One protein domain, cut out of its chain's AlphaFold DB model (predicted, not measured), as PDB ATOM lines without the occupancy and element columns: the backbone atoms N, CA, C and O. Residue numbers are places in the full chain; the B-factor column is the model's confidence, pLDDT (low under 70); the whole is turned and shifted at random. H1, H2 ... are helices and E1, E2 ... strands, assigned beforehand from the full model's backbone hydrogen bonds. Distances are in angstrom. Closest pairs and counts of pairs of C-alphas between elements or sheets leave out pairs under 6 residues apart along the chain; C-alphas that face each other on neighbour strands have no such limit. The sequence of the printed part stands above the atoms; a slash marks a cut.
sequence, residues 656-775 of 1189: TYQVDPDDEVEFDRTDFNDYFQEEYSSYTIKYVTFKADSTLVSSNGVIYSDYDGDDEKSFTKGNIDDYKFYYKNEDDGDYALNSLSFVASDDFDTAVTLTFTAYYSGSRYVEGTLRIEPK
ATOM      1  N   THR A 656    -132.004 -40.517 114.768       74.31
ATOM      2  CA  THR A 656    -131.669 -39.364 113.917       74.31
ATOM      3  C   THR A 656    -130.308 -38.765 114.275       74.31
ATOM      4  O   THR A 656    -130.092 -38.352 115.415       74.31
ATOM      5  N   TYR A 657    -129.422 -38.653 113.282       71.81
ATOM      6  CA  TYR A 657    -128.140 -37.944 113.371       71.81
ATOM      7  C   TYR A 657    -128.153 -36.660 112.530       71.81
ATOM      8  O   TYR A 657    -128.879 -36.559 111.542       71.81
ATOM      9  N   GLN A 658    -127.334 -35.678 112.915       73.69
ATOM     10  CA  GLN A 658    -127.164 -34.407 112.199       73.69
ATOM     11  C   GLN A 658    -125.688 -34.169 111.887       73.69
ATOM     12  O   GLN A 658    -124.851 -34.307 112.778       73.69
ATOM     13  N   VAL A 659    -125.383 -33.740 110.662       67.56
ATOM     14  CA  VAL A 659    -124.010 -33.456 110.207       67.56
ATOM     15  C   VAL A 659    -123.981 -32.202 109.321       67.56
ATOM     16  O   VAL A 659    -124.942 -31.926 108.598       67.56
ATOM     17  N   ASP A 660    -122.936 -31.379 109.445       72.88
ATOM     18  CA  ASP A 660    -122.709 -30.234 108.545       72.88
ATOM     19  C   ASP A 660    -122.165 -30.739 107.185       72.88
ATOM     20  O   ASP A 660    -121.522 -31.787 107.146       72.88
ATOM     21  N   PRO A 661    -122.373 -30.023 106.063       72.00
ATOM     22  CA  PRO A 661    -121.666 -30.311 104.811       72.00
ATOM     23  C   PRO A 661    -120.138 -30.256 105.001       72.00
ATOM     24  O   PRO A 661    -119.653 -29.429 105.779       72.00
ATOM     25  N   ASP A 662    -119.389 -31.103 104.285       69.19
ATOM     26  CA  ASP A 662    -117.939 -31.343 104.476       69.19
ATOM     27  C   ASP A 662    -117.524 -31.867 105.887       69.19
ATOM     28  O   ASP A 662    -116.345 -31.786 106.255       69.19
ATOM     29  N   ASP A 663    -118.452 -32.407 106.691       77.25
ATOM     30  CA  ASP A 663    -118.190 -32.960 108.040       77.25
ATOM     31  C   ASP A 663    -118.633 -34.438 108.177       77.25
ATOM     32  O   ASP A 663    -119.278 -34.999 107.282       77.25
ATOM     33  N   GLU A 664    -118.289 -35.090 109.294       83.62
ATOM     34  CA  GLU A 664    -118.679 -36.484 109.583       83.62
ATOM     35  C   GLU A 664    -119.558 -36.647 110.836       83.62
ATOM     36  O   GLU A 664    -119.611 -35.782 111.712       83.62
ATOM     37  N   VAL A 665    -120.235 -37.795 110.941       81.94
ATOM     38  CA  VAL A 665    -120.912 -38.236 112.167       81.94
ATOM     39  C   VAL A 665    -120.727 -39.739 112.403       81.94
ATOM     40  O   VAL A 665    -121.168 -40.566 111.601       81.94
ATOM     41  N   GLU A 666    -120.080 -40.086 113.521       86.38
ATOM     42  CA  GLU A 666    -119.973 -41.459 114.037       86.38
ATOM     43  C   GLU A 666    -121.356 -41.990 114.466       86.38
ATOM     44  O   GLU A 666    -122.153 -41.267 115.069       86.38
ATOM     45  N   PHE A 667    -121.638 -43.269 114.213       86.25
ATOM     46  CA  PHE A 667    -122.847 -43.937 114.706       86.25
ATOM     47  C   PHE A 667    -122.610 -44.489 116.122       86.25
ATOM     48  O   PHE A 667    -121.842 -45.443 116.300       86.25
ATOM     49  N   ASP A 668    -123.301 -43.961 117.143       81.81
ATOM     50  CA  ASP A 668    -123.238 -44.582 118.470       81.81
ATOM     51  C   ASP A 668    -124.062 -45.870 118.485       81.81
ATOM     52  O   ASP A 668    -125.291 -45.899 118.380       81.81
ATOM     53  N   ARG A 669    -123.353 -46.978 118.685       83.94
ATOM     54  CA  ARG A 669    -123.937 -48.299 118.877       83.94
ATOM     55  C   ARG A 669    -125.001 -48.338 119.981       83.94
ATOM     56  O   ARG A 669    -125.852 -49.228 119.922       83.94
ATOM     57  N   THR A 670    -124.948 -47.465 120.998       81.12
ATOM     58  CA  THR A 670    -125.933 -47.490 122.092       81.12
ATOM     59  C   THR A 670    -127.331 -47.149 121.619       81.12
ATOM     60  O   THR A 670    -128.267 -47.762 122.111       81.12
ATOM     61  N   ASP A 671    -127.489 -46.277 120.625       76.25
ATOM     62  CA  ASP A 671    -128.812 -45.827 120.181       76.25
ATOM     63  C   ASP A 671    -129.623 -47.011 119.611       76.25
ATOM     64  O   ASP A 671    -130.767 -47.249 119.996       76.25
ATOM     65  N   PHE A 672    -128.971 -47.865 118.811       85.81
ATOM     66  CA  PHE A 672    -129.537 -49.121 118.298       85.81
ATOM     67  C   PHE A 672    -129.797 -50.172 119.388       85.81
ATOM     68  O   PHE A 672    -130.672 -51.028 119.236       85.81
ATOM     69  N   ASN A 673    -129.011 -50.164 120.470       82.81
ATOM     70  CA  ASN A 673    -129.220 -51.067 121.600       82.81
ATOM     71  C   ASN A 673    -130.403 -50.625 122.458       82.81
ATOM     72  O   ASN A 673    -131.170 -51.475 122.902       82.81
ATOM     73  N   ASP A 674    -130.516 -49.327 122.711       73.81
ATOM     74  CA  ASP A 674    -131.509 -48.759 123.608       73.81
ATOM     75  C   ASP A 674    -132.893 -48.820 122.944       73.81
ATOM     76  O   ASP A 674    -133.825 -49.304 123.580       73.81
ATOM     77  N   TYR A 675    -132.985 -48.546 121.634       73.44
ATOM     78  CA  TYR A 675    -134.174 -48.831 120.815       73.44
ATOM     79  C   TYR A 675    -134.594 -50.314 120.879       73.44
ATOM     80  O   TYR A 675    -135.734 -50.647 121.192       73.44
ATOM     81  N   PHE A 676    -133.652 -51.250 120.698       81.75
ATOM     82  CA  PHE A 676    -133.931 -52.684 120.869       81.75
ATOM     83  C   PHE A 676    -134.340 -53.057 122.311       81.75
ATOM     84  O   PHE A 676    -135.016 -54.068 122.514       81.75
ATOM     85  N   GLN A 677    -133.946 -52.279 123.323       76.56
ATOM     86  CA  GLN A 677    -134.314 -52.508 124.723       76.56
ATOM     87  C   GLN A 677    -135.693 -51.962 125.109       76.56
ATOM     88  O   GLN A 677    -136.175 -52.340 126.178       76.56
ATOM     89  N   GLU A 678    -136.355 -51.167 124.267       68.06
ATOM     90  CA  GLU A 678    -137.757 -50.792 124.490       68.06
ATOM     91  C   GLU A 678    -138.653 -52.045 124.423       68.06
ATOM     92  O   GLU A 678    -139.388 -52.330 125.369       68.06
ATOM     93  N   GLU A 679    -138.459 -52.885 123.400       73.25
ATOM     94  CA  GLU A 679    -139.101 -54.204 123.265       73.25
ATOM     95  C   GLU A 679    -138.406 -55.294 124.120       73.25
ATOM     96  O   GLU A 679    -139.047 -56.091 124.809       73.25
ATOM     97  N   TYR A 680    -137.065 -55.342 124.132       80.44
ATOM     98  CA  TYR A 680    -136.287 -56.445 124.725       80.44
ATOM     99  C   TYR A 680    -135.385 -56.028 125.902       80.44
ATOM    100  O   TYR A 680    -134.242 -56.479 126.009       80.44
ATOM    101  N   SER A 681    -135.921 -55.245 126.843       76.19
ATOM    102  CA  SER A 681    -135.280 -54.644 128.044       76.19
ATOM    103  C   SER A 681    -134.360 -55.505 128.942       76.19
ATOM    104  O   SER A 681    -133.711 -54.984 129.848       76.19
ATOM    105  N   SER A 682    -134.271 -56.822 128.728       78.81
ATOM    106  CA  SER A 682    -133.366 -57.741 129.448       78.81
ATOM    107  C   SER A 682    -132.245 -58.337 128.582       78.81
ATOM    108  O   SER A 682    -131.461 -59.162 129.059       78.81
ATOM    109  N   TYR A 683    -132.145 -57.913 127.321       80.00
ATOM    110  CA  TYR A 683    -131.179 -58.392 126.334       80.00
ATOM    111  C   TYR A 683    -130.265 -57.256 125.846       80.00
ATOM    112  O   TYR A 683    -130.299 -56.125 126.324       80.00
ATOM    113  N   THR A 684    -129.351 -57.568 124.935       85.69
ATOM    114  CA  THR A 684    -128.391 -56.619 124.360       85.69
ATOM    115  C   THR A 684    -128.104 -57.069 122.941       85.69
ATOM    116  O   THR A 684    -127.868 -58.261 122.741       85.69
ATOM    117  N   ILE A 685    -128.114 -56.160 121.970       90.19
ATOM    118  CA  ILE A 685    -127.927 -56.524 120.558       90.19
ATOM    119  C   ILE A 685    -126.564 -57.195 120.312       90.19
ATOM    120  O   ILE A 685    -125.570 -56.910 120.988       90.19
ATOM    121  N   LYS A 686    -126.516 -58.126 119.349       87.62
ATOM    122  CA  LYS A 686    -125.276 -58.747 118.858       87.62
ATOM    123  C   LYS A 686    -124.737 -57.984 117.649       87.62
ATOM    124  O   LYS A 686    -123.549 -57.666 117.627       87.62
ATOM    125  N   TYR A 687    -125.593 -57.714 116.665       89.25
ATOM    126  CA  TYR A 687    -125.250 -56.976 115.449       89.25
ATOM    127  C   TYR A 687    -126.468 -56.250 114.868       89.25
ATOM    128  O   TYR A 687    -127.608 -56.634 115.134       89.25
ATOM    129  N   VAL A 688    -126.204 -55.243 114.043       92.00
ATOM    130  CA  VAL A 688    -127.174 -54.546 113.192       92.00
ATOM    131  C   VAL A 688    -126.878 -54.878 111.725       92.00
ATOM    132  O   VAL A 688    -125.723 -55.101 111.355       92.00
ATOM    133  N   THR A 689    -127.912 -54.932 110.890       91.75
ATOM    134  CA  THR A 689    -127.808 -54.868 109.420       91.75
ATOM    135  C   THR A 689    -128.523 -53.621 108.927       91.75
ATOM    136  O   THR A 689    -129.614 -53.331 109.415       91.75
ATOM    137  N   PHE A 690    -127.948 -52.916 107.952       90.31
ATOM    138  CA  PHE A 690    -128.566 -51.747 107.323       90.31
ATOM    139  C   PHE A 690    -129.037 -52.073 105.907       90.31
ATOM    140  O   PHE A 690    -128.410 -52.850 105.197       90.31
ATOM    141  N   LYS A 691    -130.116 -51.425 105.476       84.94
ATOM    142  CA  LYS A 691    -130.657 -51.488 104.121       84.94
ATOM    143  C   LYS A 691    -131.024 -50.070 103.691       84.94
ATOM    144  O   LYS A 691    -131.963 -49.468 104.217       84.94
ATOM    145  N   ALA A 692    -130.254 -49.543 102.746       75.69
ATOM    146  CA  ALA A 692    -130.379 -48.172 102.265       75.69
ATOM    147  C   ALA A 692    -131.476 -48.004 101.203       75.69
ATOM    148  O   ALA A 692    -131.648 -48.848 100.316       75.69
ATOM    149  N   ASP A 693    -132.177 -46.873 101.254       75.88
ATOM    150  CA  ASP A 693    -133.179 -46.490 100.262       75.88
ATOM    151  C   ASP A 693    -132.551 -45.690  99.094       75.88
ATOM    152  O   ASP A 693    -131.403 -45.911  98.717       75.88
ATOM    153  N   SER A 694    -133.311 -44.844  98.392       72.88
ATOM    154  CA  SER A 694    -132.826 -44.007  97.272       72.88
ATOM    155  C   SER A 694    -131.863 -42.883  97.665       72.88
ATOM    156  O   SER A 694    -131.207 -42.344  96.779       72.88
ATOM    157  N   THR A 695    -131.807 -42.511  98.942       75.44
ATOM    158  CA  THR A 695    -131.133 -41.303  99.436       75.44
ATOM    159  C   THR A 695    -129.637 -41.496  99.695       75.44
ATOM    160  O   THR A 695    -128.880 -40.541  99.549       75.44
ATOM    161  N   LEU A 696    -129.173 -42.720 100.004       80.75
ATOM    162  CA  LEU A 696    -127.740 -43.033 100.147       80.75
ATOM    163  C   LEU A 696    -127.052 -43.101  98.770       80.75
ATOM    164  O   LEU A 696    -126.697 -44.166  98.253       80.75
ATOM    165  N   VAL A 697    -126.877 -41.929  98.172       78.50
ATOM    166  CA  VAL A 697    -126.107 -41.679  96.955       78.50
ATOM    167  C   VAL A 697    -124.886 -40.828  97.285       78.50
ATOM    168  O   VAL A 697    -124.926 -39.981  98.172       78.50
ATOM    169  N   SER A 698    -123.803 -41.008  96.526       74.12
ATOM    170  CA  SER A 698    -122.522 -40.324  96.757       74.12
ATOM    171  C   SER A 698    -122.528 -38.815  96.463       74.12
ATOM    172  O   SER A 698    -121.466 -38.208  96.467       74.12
ATOM    173  N   SER A 699    -123.684 -38.230  96.129       73.19
ATOM    174  CA  SER A 699    -123.913 -36.780  96.146       73.19
ATOM    175  C   SER A 699    -124.342 -36.282  97.522       73.19
ATOM    176  O   SER A 699    -124.091 -35.137  97.840       73.19
ATOM    177  N   ASN A 700    -124.939 -37.121  98.367       74.81
ATOM    178  CA  ASN A 700    -125.397 -36.716  99.696       74.81
ATOM    179  C   ASN A 700    -124.341 -37.076 100.755       74.81
ATOM    180  O   ASN A 700    -124.090 -36.308 101.679       74.81
ATOM    181  N   GLY A 701    -123.694 -38.230 100.591       81.19
ATOM    182  CA  GLY A 701    -122.562 -38.648 101.408       81.19
ATOM    183  C   GLY A 701    -122.219 -40.122 101.212       81.19
ATOM    184  O   GLY A 701    -122.795 -40.813 100.366       81.19
ATOM    185  N   VAL A 702    -121.263 -40.616 101.996       85.94
ATOM    186  CA  VAL A 702    -120.806 -42.014 101.971       85.94
ATOM    187  C   VAL A 702    -120.613 -42.506 103.404       85.94
ATOM    188  O   VAL A 702    -120.157 -41.761 104.267       85.94
ATOM    189  N   ILE A 703    -120.965 -43.768 103.661       91.56
ATOM    190  CA  ILE A 703    -120.739 -44.413 104.959       91.56
ATOM    191  C   ILE A 703    -119.404 -45.146 104.904       91.56
ATOM    192  O   ILE A 703    -119.124 -45.845 103.931       91.56
ATOM    193  N   TYR A 704    -118.601 -45.015 105.948       86.50
ATOM    194  CA  TYR A 704    -117.294 -45.644 106.084       86.50
ATOM    195  C   TYR A 704    -117.229 -46.453 107.377       86.50
ATOM    196  O   TYR A 704    -117.887 -46.098 108.347       86.50
ATOM    197  N   SER A 705    -116.413 -47.506 107.406       87.38
ATOM    198  CA  SER A 705    -115.815 -48.031 108.635       87.38
ATOM    199  C   SER A 705    -114.352 -47.602 108.681       87.38
ATOM    200  O   SER A 705    -113.687 -47.716 107.654       87.38
ATOM    201  N   ASP A 706    -113.858 -47.189 109.852       78.94
ATOM    202  CA  ASP A 706    -112.468 -46.724 110.060       78.94
ATOM    203  C   ASP A 706    -112.084 -45.565 109.112       78.94
ATOM    204  O   ASP A 706    -111.098 -45.630 108.380       78.94
ATOM    205  N   TYR A 707    -112.924 -44.522 109.070       77.62
ATOM    206  CA  TYR A 707    -112.699 -43.340 108.229       77.62
ATOM    207  C   TYR A 707    -111.414 -42.595 108.624       77.62
ATOM    208  O   TYR A 707    -111.121 -42.450 109.810       77.62
ATOM    209  N   ASP A 708    -110.636 -42.153 107.626       67.00
ATOM    210  CA  ASP A 708    -109.300 -41.543 107.803       67.00
ATOM    211  C   ASP A 708    -108.286 -42.468 108.547       67.00
ATOM    212  O   ASP A 708    -107.218 -42.025 108.988       67.00
ATOM    213  N   GLY A 709    -108.613 -43.766 108.677       75.94
ATOM    214  CA  GLY A 709    -107.853 -44.810 109.373       75.94
ATOM    215  C   GLY A 709    -106.951 -45.678 108.478       75.94
ATOM    216  O   GLY A 709    -106.739 -45.397 107.297       75.94
ATOM    217  N   ASP A 710    -106.375 -46.741 109.055       76.31
ATOM    218  CA  ASP A 710    -105.450 -47.655 108.351       76.31
ATOM    219  C   ASP A 710    -106.198 -48.768 107.572       76.31
ATOM    220  O   ASP A 710    -105.649 -49.295 106.599       76.31
ATOM    221  N   ASP A 711    -107.437 -49.113 107.959       77.38
ATOM    222  CA  ASP A 711    -108.253 -50.198 107.379       77.38
ATOM    223  C   ASP A 711    -109.587 -49.683 106.765       77.38
ATOM    224  O   ASP A 711    -110.571 -50.425 106.662       77.38
ATOM    225  N   GLU A 712    -109.616 -48.416 106.316       83.25
ATOM    226  CA  GLU A 712    -110.810 -47.719 105.797       83.25
ATOM    227  C   GLU A 712    -111.632 -48.544 104.784       83.25
ATOM    228  O   GLU A 712    -111.137 -49.043 103.761       83.25
ATOM    229  N   LYS A 713    -112.950 -48.604 105.014       86.69
ATOM    230  CA  LYS A 713    -113.907 -49.280 104.135       86.69
ATOM    231  C   LYS A 713    -115.162 -48.455 103.867       86.69
ATOM    232  O   LYS A 713    -115.976 -48.280 104.763       86.69
ATOM    233  N   SER A 714    -115.408 -48.091 102.608       88.44
ATOM    234  CA  SER A 714    -116.667 -47.459 102.187       88.44
ATOM    235  C   SER A 714    -117.814 -48.439 101.878       88.44
ATOM    236  O   SER A 714    -117.630 -49.528 101.312       88.44
ATOM    237  N   PHE A 715    -119.025 -47.987 102.208       89.25
ATOM    238  CA  PHE A 715    -120.324 -48.611 101.984       89.25
ATOM    239  C   PHE A 715    -121.255 -47.648 101.237       89.25
ATOM    240  O   PHE A 715    -121.209 -46.428 101.383       89.25
ATOM    241  N   THR A 716    -122.118 -48.222 100.410       84.94
ATOM    242  CA  THR A 716    -123.019 -47.532  99.485       84.94
ATOM    243  C   THR A 716    -124.344 -48.284  99.430       84.94
ATOM    244  O   THR A 716    -124.423 -49.434  99.870       84.94
ATOM    245  N   LYS A 717    -125.375 -47.703  98.801       83.19
ATOM    246  CA  LYS A 717    -126.657 -48.397  98.603       83.19
ATOM    247  C   LYS A 717    -126.516 -49.818  98.039       83.19
ATOM    248  O   LYS A 717    -127.279 -50.694  98.418       83.19
ATOM    249  N   GLY A 718    -125.575 -50.034  97.120       78.19
ATOM    250  CA  GLY A 718    -125.417 -51.301  96.401       78.19
ATOM    251  C   GLY A 718    -124.547 -52.354  97.088       78.19
ATOM    252  O   GLY A 718    -124.148 -53.293  96.403       78.19
ATOM    253  N   ASN A 719    -124.171 -52.169  98.359       86.81
ATOM    254  CA  ASN A 719    -123.413 -53.170  99.122       86.81
ATOM    255  C   ASN A 719    -123.564 -53.107 100.655       86.81
ATOM    256  O   ASN A 719    -122.976 -53.948 101.325       86.81
ATOM    257  N   ILE A 720    -124.257 -52.126 101.246       87.31
ATOM    258  CA  ILE A 720    -124.344 -52.004 102.716       87.31
ATOM    259  C   ILE A 720    -125.174 -53.125 103.376       87.31
ATOM    260  O   ILE A 720    -124.949 -53.457 104.538       87.31
ATOM    261  N   ASP A 721    -126.076 -53.744 102.615       85.81
ATOM    262  CA  ASP A 721    -126.969 -54.836 103.013       85.81
ATOM    263  C   ASP A 721    -126.318 -56.234 102.986       85.81
ATOM    264  O   ASP A 721    -126.853 -57.170 103.584       85.81
ATOM    265  N   ASP A 722    -125.132 -56.374 102.381       86.88
ATOM    266  CA  ASP A 722    -124.334 -57.612 102.408       86.88
ATOM    267  C   ASP A 722    -123.638 -57.867 103.770       86.88
ATOM    268  O   ASP A 722    -123.177 -58.986 104.017       86.88
ATOM    269  N   TYR A 723    -123.534 -56.863 104.656       88.19
ATOM    270  CA  TYR A 723    -122.654 -56.887 105.842       88.19
ATOM    271  C   TYR A 723    -123.383 -56.808 107.191       88.19
ATOM    272  O   TYR A 723    -124.518 -56.341 107.299       88.19
ATOM    273  N   LYS A 724    -122.692 -57.242 108.256       90.25
ATOM    274  CA  LYS A 724    -123.168 -57.172 109.647       90.25
ATOM    275  C   LYS A 724    -122.240 -56.347 110.529       90.25
ATOM    276  O   LYS A 724    -121.035 -56.579 110.567       90.25
ATOM    277  N   PHE A 725    -122.842 -55.449 111.304       90.88
ATOM    278  CA  PHE A 725    -122.156 -54.443 112.112       90.88
ATOM    279  C   PHE A 725    -122.319 -54.772 113.601       90.88
ATOM    280  O   PHE A 725    -123.419 -54.705 114.151       90.88
ATOM    281  N   TYR A 726    -121.247 -55.221 114.252       88.00
ATOM    282  CA  TYR A 726    -121.303 -55.901 115.551       88.00
ATOM    283  C   TYR A 726    -121.192 -54.951 116.749       88.00
ATOM    284  O   TYR A 726    -120.435 -53.984 116.750       88.00
ATOM    285  N   TYR A 727    -121.930 -55.262 117.819       82.94
ATOM    286  CA  TYR A 727    -122.077 -54.379 118.980       82.94
ATOM    287  C   TYR A 727    -120.877 -54.392 119.947       82.94
ATOM    288  O   TYR A 727    -120.638 -53.401 120.641       82.94
ATOM    289  N   LYS A 728    -120.138 -55.511 120.051       67.31
ATOM    290  CA  LYS A 728    -119.190 -55.755 121.167       67.31
ATOM    291  C   LYS A 728    -117.816 -56.355 120.839       67.31
ATOM    292  O   LYS A 728    -116.955 -56.244 121.703       67.31
ATOM    293  N   ASN A 729    -117.609 -56.970 119.674       63.59
ATOM    294  CA  ASN A 729    -116.364 -57.664 119.304       63.59
ATOM    295  C   ASN A 729    -116.054 -57.459 117.815       63.59
ATOM    296  O   ASN A 729    -116.976 -57.500 117.003       63.59
ATOM    297  N   GLU A 730    -114.766 -57.380 117.477       53.91
ATOM    298  CA  GLU A 730    -114.242 -57.516 116.106       53.91
ATOM    299  C   GLU A 730    -114.127 -59.001 115.685       53.91
ATOM    300  O   GLU A 730    -114.423 -59.351 114.549       53.91
ATOM    301  N   ASP A 731    -113.804 -59.911 116.617       53.75
ATOM    302  CA  ASP A 731    -113.567 -61.352 116.368       53.75
ATOM    303  C   ASP A 731    -114.799 -62.177 115.892       53.75
ATOM    304  O   ASP A 731    -114.690 -63.386 115.674       53.75
ATOM    305  N   ASP A 732    -115.990 -61.574 115.785       54.72
ATOM    306  CA  ASP A 732    -117.281 -62.270 115.598       54.72
ATOM    307  C   ASP A 732    -117.934 -62.058 114.208       54.72
ATOM    308  O   ASP A 732    -118.964 -62.687 113.938       54.72
ATOM    309  N   GLY A 733    -117.382 -61.206 113.328       58.56
ATOM    310  CA  GLY A 733    -117.947 -60.933 111.998       58.56
ATOM    311  C   GLY A 733    -117.266 -59.808 111.206       58.56
ATOM    312  O   GLY A 733    -116.053 -59.666 111.287       58.56
ATOM    313  N   ASP A 734    -118.032 -59.073 110.388       68.44
ATOM    314  CA  ASP A 734    -117.481 -58.270 109.281       68.44
ATOM    315  C   ASP A 734    -116.910 -56.904 109.708       68.44
ATOM    316  O   ASP A 734    -115.773 -56.592 109.362       68.44
ATOM    317  N   TYR A 735    -117.684 -56.096 110.444       82.88
ATOM    318  CA  TYR A 735    -117.302 -54.747 110.904       82.88
ATOM    319  C   TYR A 735    -117.905 -54.440 112.285       82.88
ATOM    320  O   TYR A 735    -118.883 -55.073 112.699       82.88
ATOM    321  N   ALA A 736    -117.366 -53.455 113.010       82.94
ATOM    322  CA  ALA A 736    -117.950 -52.979 114.267       82.94
ATOM    323  C   ALA A 736    -119.022 -51.904 114.009       82.94
ATOM    324  O   ALA A 736    -118.928 -51.122 113.070       82.94
ATOM    325  N   LEU A 737    -120.055 -51.843 114.854       85.88
ATOM    326  CA  LEU A 737    -121.119 -50.837 114.719       85.88
ATOM    327  C   LEU A 737    -120.634 -49.428 115.090       85.88
ATOM    328  O   LEU A 737    -121.027 -48.462 114.451       85.88
ATOM    329  N   ASN A 738    -119.741 -49.327 116.078       82.31
ATOM    330  CA  ASN A 738    -119.144 -48.066 116.533       82.31
ATOM    331  C   ASN A 738    -117.853 -47.676 115.783       82.31
ATOM    332  O   ASN A 738    -117.104 -46.842 116.286       82.31
ATOM    333  N   SER A 739    -117.525 -48.336 114.668       82.25
ATOM    334  CA  SER A 739    -116.482 -47.863 113.744       82.25
ATOM    335  C   SER A 739    -117.079 -47.215 112.497       82.25
ATOM    336  O   SER A 739    -116.318 -46.858 111.603       82.25
ATOM    337  N   LEU A 740    -118.415 -47.098 112.423       89.56
ATOM    338  CA  LEU A 740    -119.118 -46.484 111.305       89.56
ATOM    339  C   LEU A 740    -119.224 -44.964 111.453       89.56
ATOM    340  O   LEU A 740    -119.763 -44.490 112.452       89.56
ATOM    341  N   SER A 741    -118.832 -44.246 110.404       87.38
ATOM    342  CA  SER A 741    -119.119 -42.822 110.197       87.38
ATOM    343  C   SER A 741    -119.943 -42.627 108.927       87.38
ATOM    344  O   SER A 741    -119.703 -43.297 107.920       87.38
ATOM    345  N   PHE A 742    -120.868 -41.668 108.924       90.19
ATOM    346  CA  PHE A 742    -121.366 -41.057 107.689       90.19
ATOM    347  C   PHE A 742    -120.606 -39.757 107.431       90.19
ATOM    348  O   PHE A 742    -120.551 -38.895 108.306       90.19
ATOM    349  N   VAL A 743    -120.061 -39.608 106.226       85.25
ATOM    350  CA  VAL A 743    -119.342 -38.409 105.778       85.25
ATOM    351  C   VAL A 743    -120.208 -37.689 104.750       85.25
ATOM    352  O   VAL A 743    -120.579 -38.283 103.732       85.25
ATOM    353  N   ALA A 744    -120.543 -36.430 105.026       82.94
ATOM    354  CA  ALA A 744    -121.383 -35.596 104.174       82.94
ATOM    355  C   ALA A 744    -120.606 -35.012 102.982       82.94
ATOM    356  O   ALA A 744    -119.415 -34.721 103.083       82.94
ATOM    357  N   SER A 745    -121.295 -34.796 101.859       75.06
ATOM    358  CA  SER A 745    -120.755 -34.039 100.717       75.06
ATOM    359  C   SER A 745    -120.661 -32.531 100.991       75.06
ATOM    360  O   SER A 745    -121.263 -32.020 101.939       75.06
ATOM    361  N   ASP A 746    -119.980 -31.798 100.105       63.38
ATOM    362  CA  ASP A 746    -119.894 -30.332 100.126       63.38
ATOM    363  C   ASP A 746    -121.236 -29.639  99.807       63.38
ATOM    364  O   ASP A 746    -121.469 -28.507 100.239       63.38
ATOM    365  N   ASP A 747    -122.149 -30.328  99.113       59.00
ATOM    366  CA  ASP A 747    -123.508 -29.877  98.782       59.00
ATOM    367  C   ASP A 747    -124.632 -30.619  99.540       59.00
ATOM    368  O   ASP A 747    -125.786 -30.588  99.114       59.00
ATOM    369  N   PHE A 748    -124.335 -31.246 100.689       70.44
ATOM    370  CA  PHE A 748    -125.315 -32.012 101.475       70.44
ATOM    371  C   PHE A 748    -126.497 -31.156 101.987       70.44
ATOM    372  O   PHE A 748    -126.425 -30.513 103.036       70.44
ATOM    373  N   ASP A 749    -127.611 -31.172 101.246       63.22
ATOM    374  CA  ASP A 749    -128.838 -30.405 101.525       63.22
ATOM    375  C   ASP A 749    -130.095 -31.268 101.759       63.22
ATOM    376  O   ASP A 749    -131.135 -30.754 102.180       63.22
ATOM    377  N   THR A 750    -129.985 -32.583 101.546       62.91
ATOM    378  CA  THR A 750    -131.102 -33.538 101.520       62.91
ATOM    379  C   THR A 750    -130.777 -34.763 102.376       62.91
ATOM    380  O   THR A 750    -129.794 -35.458 102.116       62.91
ATOM    381  N   ALA A 751    -131.616 -35.050 103.377       72.38
ATOM    382  CA  ALA A 751    -131.392 -36.123 104.350       72.38
ATOM    383  C   ALA A 751    -131.249 -37.524 103.716       72.38
ATOM    384  O   ALA A 751    -131.875 -37.836 102.702       72.38
ATOM    385  N   VAL A 752    -130.443 -38.369 104.362       78.56
ATOM    386  CA  VAL A 752    -130.245 -39.786 104.030       78.56
ATOM    387  C   VAL A 752    -131.005 -40.663 105.019       78.56
ATOM    388  O   VAL A 752    -130.896 -40.467 106.224       78.56
ATOM    389  N   THR A 753    -131.726 -41.663 104.523       78.44
ATOM    390  CA  THR A 753    -132.524 -42.605 105.312       78.44
ATOM    391  C   THR A 753    -132.078 -44.045 105.056       78.44
ATOM    392  O   THR A 753    -131.888 -44.490 103.921       78.44
ATOM    393  N   LEU A 754    -131.920 -44.804 106.138       82.19
ATOM    394  CA  LEU A 754    -131.606 -46.227 106.148       82.19
ATOM    395  C   LEU A 754    -132.655 -46.949 106.992       82.19
ATOM    396  O   LEU A 754    -132.966 -46.520 108.098       82.19
ATOM    397  N   THR A 755    -133.126 -48.101 106.528       84.44
ATOM    398  CA  THR A 755    -133.770 -49.070 107.430       84.44
ATOM    399  C   THR A 755    -132.688 -49.909 108.105       84.44
ATOM    400  O   THR A 755    -131.677 -50.235 107.475       84.44
ATOM    401  N   PHE A 756    -132.867 -50.254 109.377       90.69
ATOM    402  CA  PHE A 756    -131.954 -51.109 110.127       90.69
ATOM    403  C   PHE A 756    -132.700 -52.239 110.838       90.69
ATOM    404  O   PHE A 756    -133.853 -52.095 111.238       90.69
ATOM    405  N   THR A 757    -132.014 -53.363 111.036       90.00
ATOM    406  CA  THR A 757    -132.520 -54.494 111.822       90.00
ATOM    407  C   THR A 757    -131.504 -54.852 112.894       90.00
ATOM    408  O   THR A 757    -130.378 -55.252 112.586       90.00
ATOM    409  N   ALA A 758    -131.882 -54.699 114.161       90.56
ATOM    410  CA  ALA A 758    -131.003 -54.907 115.306       90.56
ATOM    411  C   ALA A 758    -131.262 -56.282 115.939       90.56
ATOM    412  O   ALA A 758    -132.299 -56.517 116.557       90.56
ATOM    413  N   TYR A 759    -130.323 -57.218 115.776       88.31
ATOM    414  CA  TYR A 759    -130.474 -58.621 116.166       88.31
ATOM    415  C   TYR A 759    -129.760 -58.947 117.481       88.31
ATOM    416  O   TYR A 759    -128.537 -58.831 117.577       88.31
ATOM    417  N   TYR A 760    -130.475 -59.538 118.443       87.75
ATOM    418  CA  TYR A 760    -129.848 -60.401 119.458       87.75
ATOM    419  C   TYR A 760    -129.715 -61.846 118.954       87.75
ATOM    420  O   TYR A 760    -128.712 -62.520 119.193       87.75
ATOM    421  N   SER A 761    -130.729 -62.340 118.237       80.12
ATOM    422  CA  SER A 761    -130.761 -63.698 117.683       80.12
ATOM    423  C   SER A 761    -131.692 -63.768 116.472       80.12
ATOM    424  O   SER A 761    -132.546 -62.903 116.310       80.12
ATOM    425  N   GLY A 762    -131.610 -64.827 115.661       71.38
ATOM    426  CA  GLY A 762    -132.471 -65.007 114.476       71.38
ATOM    427  C   GLY A 762    -133.981 -65.133 114.744       71.38
ATOM    428  O   GLY A 762    -134.737 -65.331 113.803       71.38
ATOM    429  N   SER A 763    -134.425 -65.043 116.003       77.50
ATOM    430  CA  SER A 763    -135.837 -64.943 116.399       77.50
ATOM    431  C   SER A 763    -136.084 -63.878 117.486       77.50
ATOM    432  O   SER A 763    -137.052 -63.992 118.235       77.50
ATOM    433  N   ARG A 764    -135.161 -62.918 117.658       84.50
ATOM    434  CA  ARG A 764    -135.311 -61.713 118.499       84.50
ATOM    435  C   ARG A 764    -134.519 -60.576 117.871       84.50
ATOM    436  O   ARG A 764    -133.286 -60.540 117.991       84.50
ATOM    437  N   TYR A 765    -135.249 -59.699 117.207       88.12
ATOM    438  CA  TYR A 765    -134.765 -58.494 116.560       88.12
ATOM    439  C   TYR A 765    -135.834 -57.407 116.660       88.12
ATOM    440  O   TYR A 765    -136.997 -57.732 116.895       88.12
ATOM    441  N   VAL A 766    -135.432 -56.154 116.466       74.75
ATOM    442  CA  VAL A 766    -136.345 -55.061 116.103       74.75
ATOM    443  C   VAL A 766    -135.921 -54.504 114.747       74.75
ATOM    444  O   VAL A 766    -134.745 -54.604 114.381       74.75
ATOM    445  N   GLU A 767    -136.870 -53.953 114.006       79.62
ATOM    446  CA  GLU A 767    -136.642 -53.187 112.779       79.62
ATOM    447  C   GLU A 767    -136.963 -51.723 113.080       79.62
ATOM    448  O   GLU A 767    -137.862 -51.462 113.869       79.62
ATOM    449  N   GLY A 768    -136.203 -50.795 112.501       67.62
ATOM    450  CA  GLY A 768    -136.365 -49.360 112.723       67.62
ATOM    451  C   GLY A 768    -135.649 -48.536 111.655       67.62
ATOM    452  O   GLY A 768    -135.004 -49.078 110.750       67.62
ATOM    453  N   THR A 769    -135.756 -47.219 111.756       76.81
ATOM    454  CA  THR A 769    -135.283 -46.262 110.753       76.81
ATOM    455  C   THR A 769    -134.192 -45.364 111.324       76.81
ATOM    456  O   THR A 769    -134.333 -44.782 112.397       76.81
ATOM    457  N   LEU A 770    -133.095 -45.220 110.583       80.81
ATOM    458  CA  LEU A 770    -132.019 -44.270 110.849       80.81
ATOM    459  C   LEU A 770    -132.052 -43.171 109.784       80.81
ATOM    460  O   LEU A 770    -131.916 -43.463 108.597       80.81
ATOM    461  N   ARG A 771    -132.175 -41.911 110.202       78.56
ATOM    462  CA  ARG A 771    -132.134 -40.734 109.323       78.56
ATOM    463  C   ARG A 771    -130.945 -39.849 109.682       78.56
ATOM    464  O   ARG A 771    -130.710 -39.533 110.841       78.56
ATOM    465  N   ILE A 772    -130.173 -39.457 108.683       79.88
ATOM    466  CA  ILE A 772    -128.992 -38.609 108.808       79.88
ATOM    467  C   ILE A 772    -129.322 -37.345 108.032       79.88
ATOM    468  O   ILE A 772    -129.414 -37.374 106.805       79.88
ATOM    469  N   GLU A 773    -129.594 -36.252 108.735       78.31
ATOM    470  CA  GLU A 773    -130.058 -35.014 108.114       78.31
ATOM    471  C   GLU A 773    -128.955 -33.948 108.038       78.31
ATOM    472  O   GLU A 773    -128.109 -33.856 108.937       78.31
ATOM    473  N   PRO A 774    -128.960 -33.107 106.987       57.62
ATOM    474  CA  PRO A 774    -128.119 -31.920 106.951       57.62
ATOM    475  C   PRO A 774    -128.486 -31.036 108.139       57.62
ATOM    476  O   PRO A 774    -129.662 -30.742 108.377       57.62
ATOM    477  N   LYS A 775    -127.477 -30.619 108.903       55.38
ATOM    478  CA  LYS A 775    -127.615 -29.868 110.156       55.38
ATOM    479  C   LYS A 775    -128.240 -28.501 109.900       55.38
ATOM    480  O   LYS A 775    -127.576 -27.488 109.686       55.38
TER     481      LYS A 775
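Overview. This is residues 656 to 775 of the 1189 residues of the protein "S-layer homology domain-containing protein" of Oscillibacter sp. PC13 (UniProt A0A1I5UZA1). Two four-stranded sheets stand partly face to face as a sandwich: a large, strongly twisted and curled one, built on the long hairpin E7 and E8, and a smaller one of short strands, E2, E6, E4 and E5. The single helix H1 lies over E8 and E7 of the large sheet, and the long link from E5 to E6 pairs briefly with the edge strand E3. The printed part has 120 residues, with eight named strands and one named helix in the order E1 E2 H1 E3 E4 E5 E6 E7 E8; the large sheet, E1 E8 E7 E3, is mixed, the small one, E2 E6 E4 E5, antiparallel. The class is mixed, helices and strands, though under half of the residues, 59 of 120, are in named elements. The whole is compact, with a radius of gyration of the C-alphas of 13.9 A and spans of 42 by 30 by 22 A.

Along the chain. E1, residues 656 to 659, begins at C-alpha 656 (-131.669, -39.364, 113.917). E2 is residues 664 to 666, and H1, residues 669 to 680, is 15.9 A long from C-alpha 669 (-123.937, -48.299, 118.877). E3 is residues 687 to 692, 16.7 A; E4 residues 701 to 705; E5 residues 713 to 715; E6 residues 740 to 744. E7, residues 752 to 761, measures 27.5 A, and E8, residues 764 to 774, 32.8 A, ending at C-alpha 774 (-128.119, -31.920, 106.951).

Arrangement. In the large sheet the hairpin E7 and E8 is antiparallel, with N 754 and O 770 at 2.8 A. E3 is antiparallel to E7, with N 691 and O 755 at 2.8 A. E1 is parallel to E8, with N 657 and O 771 at 2.9 A. H1 is on this sheet at a height of 8.2 A, its line only just across the strands, at 60.4 degrees to E7 on the local plane; the closest C-alphas of H1 and E8 are those of Phe 676 and Val 766, 5.8 A apart. In H1, 7 of 8 O i to N i+4 pairs are within hydrogen-bond range. In the small sheet E6 is antiparallel to E2, with N 665 and O 742 at 2.9 A, and to E4, with N 704 and O 741 at 2.8 A. E4 and E5 form a hairpin, with N 705 and O 713 at 2.8 A. The facing parts of the two sheets are 9.4 A centre to centre, their best planes 10 degrees apart.

Size, cuts and confidence. The C-alphas farthest apart, of Ser 682 and Asp 747, are 42.6 A apart. The printed part has no cut. The link from E5 to E6, residues 716 to 739, is long; its residues 725 to 726 pair antiparallel with residues 687 to 688 of E3. The mean pLDDT of the printed part is 78.9, with 18 residues under 70, among them residues 728 to 734.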